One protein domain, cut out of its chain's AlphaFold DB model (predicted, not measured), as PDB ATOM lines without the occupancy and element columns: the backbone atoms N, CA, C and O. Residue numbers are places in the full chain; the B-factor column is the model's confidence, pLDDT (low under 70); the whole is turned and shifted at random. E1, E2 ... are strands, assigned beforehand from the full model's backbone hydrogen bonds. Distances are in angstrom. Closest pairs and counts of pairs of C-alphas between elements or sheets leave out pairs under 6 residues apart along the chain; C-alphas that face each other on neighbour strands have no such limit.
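AT A GLANCE: This is residues 60 to 104 of the 104 residues of an uncharacterized protein of Ruminococcus flavefaciens (UniProt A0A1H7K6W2). With little regular structure, the domain is two small two-stranded ladders, E1 with E4 and the hairpin E2 with E3, set one after the other along the longest axis, with a long loop, residues 64 to 83, reaching the far end beyond the hairpin. The printed part has 45 residues with four named strands, E1 to E4 in chain order, and no named helix; 17 residues are in named elements, the class is all strand, and both pairs are antiparallel. It is compact, radius of gyration of the C-alphas 9.7 A, and only just elongated, spanning 30 by 20 by 15 A.

HOW THE PARTS SIT: E1, residues 60 to 63, and E4, residues 99 to 103, are antiparallel at 146 degrees, with N 62 and O 100 within hydrogen-bond range at 2.9 A. E2, residues 84 to 87, and E3, residues 92 to 95, form an antiparallel hairpin at 144 degrees, with N 94 and O 85 within hydrogen-bond range at 2.7 A. The closest C-alphas of E1 and E2, Cys 63 and Cys 87, are 6.7 A apart. E2 and E4 are only just apart, closest 8.2 A.

IN THESE COORDINATES: E1 begins at C-alpha 60 (185.542, 214.281, 288.885) and measures 9.9 A, E2 9.9 A, E3 9.8 A, and E4 13.0 A, ending at C-alpha 103 (184.519, 210.668, 283.658).

THE WHOLE: The farthest C-alphas, Gly 76 and Arg 104, are 30.7 A apart. The printed part has no cut; the link E1 to E2 is long, 20 residues. Only residue 104 has pLDDT under 70.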
ATOM      1  N   VAL A  60     184.700 214.006 287.720       80.50
ATOM      2  CA  VAL A  60     185.542 214.281 288.885       80.50
ATOM      3  C   VAL A  60     186.784 215.025 288.424       80.50
ATOM      4  O   VAL A  60     187.525 214.561 287.563       80.50
ATOM      5  N   GLU A  61     187.023 216.190 289.006       88.25
ATOM      6  CA  GLU A  61     188.206 216.995 288.721       88.25
ATOM      7  C   GLU A  61     189.387 216.421 289.508       88.25
ATOM      8  O   GLU A  61     189.347 216.338 290.737       88.25
ATOM      9  N   VAL A  62     190.440 215.991 288.813       90.00
ATOM     10  CA  VAL A  62     191.575 215.276 289.407       90.00
ATOM     11  C   VAL A  62     192.901 215.946 289.062       90.00
ATOM     12  O   VAL A  62     193.135 216.408 287.946       90.00
ATOM     13  N   CYS A  63     193.807 215.993 290.039       91.38
ATOM     14  CA  CYS A  63     195.151 216.537 289.851       91.38
ATOM     15  C   CYS A  63     195.976 215.668 288.890       91.38
ATOM     16  O   CYS A  63     196.127 214.470 289.132       91.38
ATOM     17  N   ASN A  64     196.635 216.271 287.896       90.69
ATOM     18  CA  ASN A  64     197.524 215.540 286.984       90.69
ATOM     19  C   ASN A  64     198.746 214.943 287.698       90.69
ATOM     20  O   ASN A  64     199.203 213.862 287.338       90.69
ATOM     21  N   LYS A  65     199.263 215.613 288.739       89.06
ATOM     22  CA  LYS A  65     200.451 215.158 289.482       89.06
ATOM     23  C   LYS A  65     200.176 214.015 290.450       89.06
ATOM     24  O   LYS A  65     200.950 213.072 290.520       89.06
ATOM     25  N   CYS A  66     199.124 214.133 291.256       90.50
ATOM     26  CA  CYS A  66     198.901 213.223 292.383       90.50
ATOM     27  C   CYS A  66     197.616 212.396 292.274       90.50
ATOM     28  O   CYS A  66     197.292 211.670 293.216       90.50
ATOM     29  N   LYS A  67     196.869 212.543 291.169       88.19
ATOM     30  CA  LYS A  67     195.590 211.870 290.885       88.19
ATOM     31  C   LYS A  67     194.542 211.988 291.995       88.19
ATOM     32  O   LYS A  67     193.637 211.172 292.102       88.19
ATOM     33  N   THR A  68     194.680 212.995 292.853       88.44
ATOM     34  CA  THR A  68     193.741 213.248 293.947       88.44
ATOM     35  C   THR A  68     192.598 214.111 293.447       88.44
ATOM     36  O   THR A  68     192.833 215.058 292.688       88.44
ATOM     37  N   THR A  69     191.388 213.798 293.904       89.44
ATOM     38  CA  THR A  69     190.194 214.611 293.680       89.44
ATOM     39  C   THR A  69     190.404 216.017 294.216       89.44
ATOM     40  O   THR A  69     190.851 216.218 295.349       89.44
ATOM     41  N   LEU A  70     190.116 216.990 293.371       88.38
ATOM     42  CA  LEU A  70     190.278 218.393 293.683       88.38
ATOM     43  C   LEU A  70     189.038 218.940 294.367       88.38
ATOM     44  O   LEU A  70     187.925 218.467 294.156       88.38
ATOM     45  N   THR A  71     189.251 219.965 295.181       85.06
ATOM     46  CA  THR A  71     188.186 220.675 295.882       85.06
ATOM     47  C   THR A  71     188.126 222.124 295.423       85.06
ATOM     48  O   THR A  71     189.022 222.630 294.733       85.06
ATOM     49  N   ASN A  72     187.071 222.828 295.829       82.69
ATOM     50  CA  ASN A  72     187.006 224.272 295.651       82.69
ATOM     51  C   ASN A  72     188.156 224.974 296.384       82.69
ATOM     52  O   ASN A  72     188.642 224.507 297.417       82.69
ATOM     53  N   VAL A  73     188.604 226.093 295.810       81.88
ATOM     54  CA  VAL A  73     189.675 226.907 296.389       81.88
ATOM     55  C   VAL A  73     189.127 227.635 297.622       81.88
ATOM     56  O   VAL A  73     188.183 228.418 297.464       81.88
ATOM     57  N   PRO A  74     189.690 227.405 298.823       78.31
ATOM     58  CA  PRO A  74     189.226 228.059 300.041       78.31
ATOM     59  C   PRO A  74     189.375 229.583 299.954       78.31
ATOM     60  O   PRO A  74     190.255 230.108 299.262       78.31
ATOM     61  N   ALA A  75     188.494 230.299 300.655       70.31
ATOM     62  CA  ALA A  75     188.587 231.748 300.788       70.31
ATOM     63  C   ALA A  75     189.900 232.111 301.505       70.31
ATOM     64  O   ALA A  75     190.232 231.513 302.524       70.31
ATOM     65  N   GLY A  76     190.670 233.046 300.941       75.31
ATOM     66  CA  GLY A  76     191.982 233.450 301.467       75.31
ATOM     67  C   GLY A  76     193.190 232.990 300.643       75.31
ATOM     68  O   GLY A  76     194.304 233.418 300.927       75.31
ATOM     69  N   LEU A  77     192.995 232.174 299.599       76.50
ATOM     70  CA  LEU A  77     194.058 231.836 298.645       76.50
ATOM     71  C   LEU A  77     193.955 232.659 297.353       76.50
ATOM     72  O   LEU A  77     192.841 232.974 296.918       76.50
ATOM     73  N   PRO A  78     195.094 232.970 296.700       76.00
ATOM     74  CA  PRO A  78     195.088 233.646 295.411       76.00
ATOM     75  C   PRO A  78     194.366 232.765 294.388       76.00
ATOM     76  O   PRO A  78     194.805 231.655 294.079       76.00
ATOM     77  N   LYS A  79     193.235 233.259 293.878       76.62
ATOM     78  CA  LYS A  79     192.512 232.651 292.760       76.62
ATOM     79  C   LYS A  79     193.063 233.265 291.473       76.62
ATOM     80  O   LYS A  79     192.794 234.441 291.227       76.62
ATOM     81  N   PRO A  80     193.867 232.534 290.683       76.06
ATOM     82  CA  PRO A  80     194.302 233.041 289.392       76.06
ATOM     83  C   PRO A  80     193.087 233.275 288.485       76.06
ATOM     84  O   PRO A  80     192.031 232.667 288.664       76.06
ATOM     85  N   SER A  81     193.230 234.175 287.514       74.50
ATOM     86  CA  SER A  81     192.179 234.459 286.538       74.50
ATOM     87  C   SER A  81     191.824 233.185 285.764       74.50
ATOM     88  O   SER A  81     192.632 232.678 284.989       74.50
ATOM     89  N   GLY A  82     190.619 232.658 285.992       73.00
ATOM     90  CA  GLY A  82     190.103 231.460 285.329       73.00
ATOM     91  C   GLY A  82     189.710 230.333 286.286       73.00
ATOM     92  O   GLY A  82     189.653 230.495 287.509       73.00
ATOM     93  N   ALA A  83     189.402 229.168 285.713       78.94
ATOM     94  CA  ALA A  83     188.997 227.995 286.481       78.94
ATOM     95  C   ALA A  83     190.174 227.470 287.321       78.94
ATOM     96  O   ALA A  83     191.190 227.003 286.803       78.94
ATOM     97  N   SER A  84     190.018 227.567 288.640       85.75
ATOM     98  CA  SER A  84     191.047 227.230 289.621       85.75
ATOM     99  C   SER A  84     190.511 226.207 290.610       85.75
ATOM    100  O   SER A  84     189.375 226.321 291.075       85.75
ATOM    101  N   LYS A  85     191.330 225.218 290.962       87.88
ATOM    102  CA  LYS A  85     190.956 224.121 291.859       87.88
ATOM    103  C   LYS A  85     192.044 223.884 292.889       87.88
ATOM    104  O   LYS A  85     193.221 224.021 292.586       87.88
ATOM    105  N   TYR A  86     191.682 223.551 294.119       89.19
ATOM    106  CA  TYR A  86     192.666 223.288 295.162       89.19
ATOM    107  C   TYR A  86     192.945 221.794 295.263       89.19
ATOM    108  O   TYR A  86     192.030 220.973 295.334       89.19
ATOM    109  N   CYS A  87     194.227 221.437 295.275       90.31
ATOM    110  CA  CYS A  87     194.647 220.068 295.502       90.31
ATOM    111  C   CYS A  87     195.025 219.870 296.974       90.31
ATOM    112  O   CYS A  87     196.072 220.378 297.383       90.31
ATOM    113  N   PRO A  88     194.268 219.088 297.766       87.06
ATOM    114  CA  PRO A  88     194.570 218.888 299.185       87.06
ATOM    115  C   PRO A  88     195.862 218.097 299.415       87.06
ATOM    116  O   PRO A  88     196.558 218.321 300.403       87.06
ATOM    117  N   LYS A  89     196.231 217.211 298.480       91.62
ATOM    118  CA  LYS A  89     197.459 216.410 298.571       91.62
ATOM    119  C   LYS A  89     198.710 217.206 298.213       91.62
ATOM    120  O   LYS A  89     199.738 217.054 298.862       91.62
ATOM    121  N   CYS A  90     198.621 218.076 297.206       86.81
ATOM    122  CA  CYS A  90     199.726 218.961 296.834       86.81
ATOM    123  C   CYS A  90     199.724 220.292 297.606       86.81
ATOM    124  O   CYS A  90     200.666 221.063 297.451       86.81
ATOM    125  N   LYS A  91     198.668 220.571 298.384       88.88
ATOM    126  CA  LYS A  91     198.421 221.828 299.108       88.88
ATOM    127  C   LYS A  91     198.652 223.083 298.256       88.88
ATOM    128  O   LYS A  91     199.177 224.084 298.732       88.88
ATOM    129  N   LYS A  92     198.270 223.020 296.977       88.38
ATOM    130  CA  LYS A  92     198.434 224.115 296.010       88.38
ATOM    131  C   LYS A  92     197.163 224.354 295.211       88.38
ATOM    132  O   LYS A  92     196.402 223.422 294.940       88.38
ATOM    133  N   VAL A  93     196.973 225.609 294.814       89.06
ATOM    134  CA  VAL A  93     195.968 225.998 293.823       89.06
ATOM    135  C   VAL A  93     196.472 225.593 292.440       89.06
ATOM    136  O   VAL A  93     197.620 225.845 292.077       89.06
ATOM    137  N   LEU A  94     195.614 224.913 291.696       88.12
ATOM    138  CA  LEU A  94     195.838 224.404 290.357       88.12
ATOM    139  C   LEU A  94     195.012 225.207 289.366       88.12
ATOM    140  O   LEU A  94     193.825 225.440 289.586       88.12
ATOM    141  N   ILE A  95     195.636 225.569 288.255       88.62
ATOM    142  CA  ILE A  95     194.956 226.110 287.077       88.62
ATOM    143  C   ILE A  95     194.510 224.969 286.162       88.62
ATOM    144  O   ILE A  95     195.036 223.863 286.282       88.62
ATOM    145  N   SER A  96     193.616 225.241 285.210       82.44
ATOM    146  CA  SER A  96     193.085 224.267 284.238       82.44
ATOM    147  C   SER A  96     194.129 223.394 283.523       82.44
ATOM    148  O   SER A  96     193.789 222.317 283.060       82.44
ATOM    149  N   ALA A  97     195.395 223.822 283.434       86.19
ATOM    150  CA  ALA A  97     196.479 223.027 282.849       86.19
ATOM    151  C   ALA A  97     197.043 221.921 283.777       86.19
ATOM    152  O   ALA A  97     197.665 220.971 283.303       86.19
ATOM    153  N   ASP A  98     196.858 222.022 285.099       87.56
ATOM    154  CA  ASP A  98     197.422 221.085 286.095       87.56
ATOM    155  C   ASP A  98     196.398 220.025 286.557       87.56
ATOM    156  O   ASP A  98     196.700 219.182 287.406       87.56
ATOM    157  N   TRP A  99     195.189 220.029 285.988       89.75
ATOM    158  CA  TRP A  99     194.140 219.061 286.296       89.75
ATOM    159  C   TRP A  99     193.333 218.653 285.066       89.75
ATOM    160  O   TRP A  99     193.355 219.326 284.041       89.75
ATOM    161  N   HIS A 100     192.645 217.520 285.162       89.19
ATOM    162  CA  HIS A 100     191.722 217.056 284.132       89.19
ATOM    163  C   HIS A 100     190.419 216.569 284.755       89.19
ATOM    164  O   HIS A 100     190.325 216.339 285.962       89.19
ATOM    165  N   ILE A 101     189.407 216.431 283.908       85.50
ATOM    166  CA  ILE A 101     188.116 215.872 284.284       85.50
ATOM    167  C   ILE A 101     188.139 214.385 283.949       85.50
ATOM    168  O   ILE A 101     188.209 214.007 282.779       85.50
ATOM    169  N   GLU A 102     188.062 213.545 284.974       81.69
ATOM    170  CA  GLU A 102     187.867 212.109 284.831       81.69
ATOM    171  C   GLU A 102     186.364 211.813 284.804       81.69
ATOM    172  O   GLU A 102     185.619 212.184 285.714       81.69
ATOM    173  N   LYS A 103     185.898 211.160 283.737       73.94
ATOM    174  CA  LYS A 103     184.519 210.668 283.658       73.94
ATOM    175  C   LYS A 103     184.448 209.357 284.436       73.94
ATOM    176  O   LYS A 103     185.034 208.375 283.985       73.94
ATOM    177  N   ARG A 104     183.757 209.351 285.577       58.50
ATOM    178  CA  ARG A 104     183.403 208.121 286.298       58.50
ATOM    179  C   ARG A 104     182.023 207.607 285.929       58.50
ATOM    180  O   ARG A 104     181.119 208.442 285.688       58.50
TER     181      ARG A 104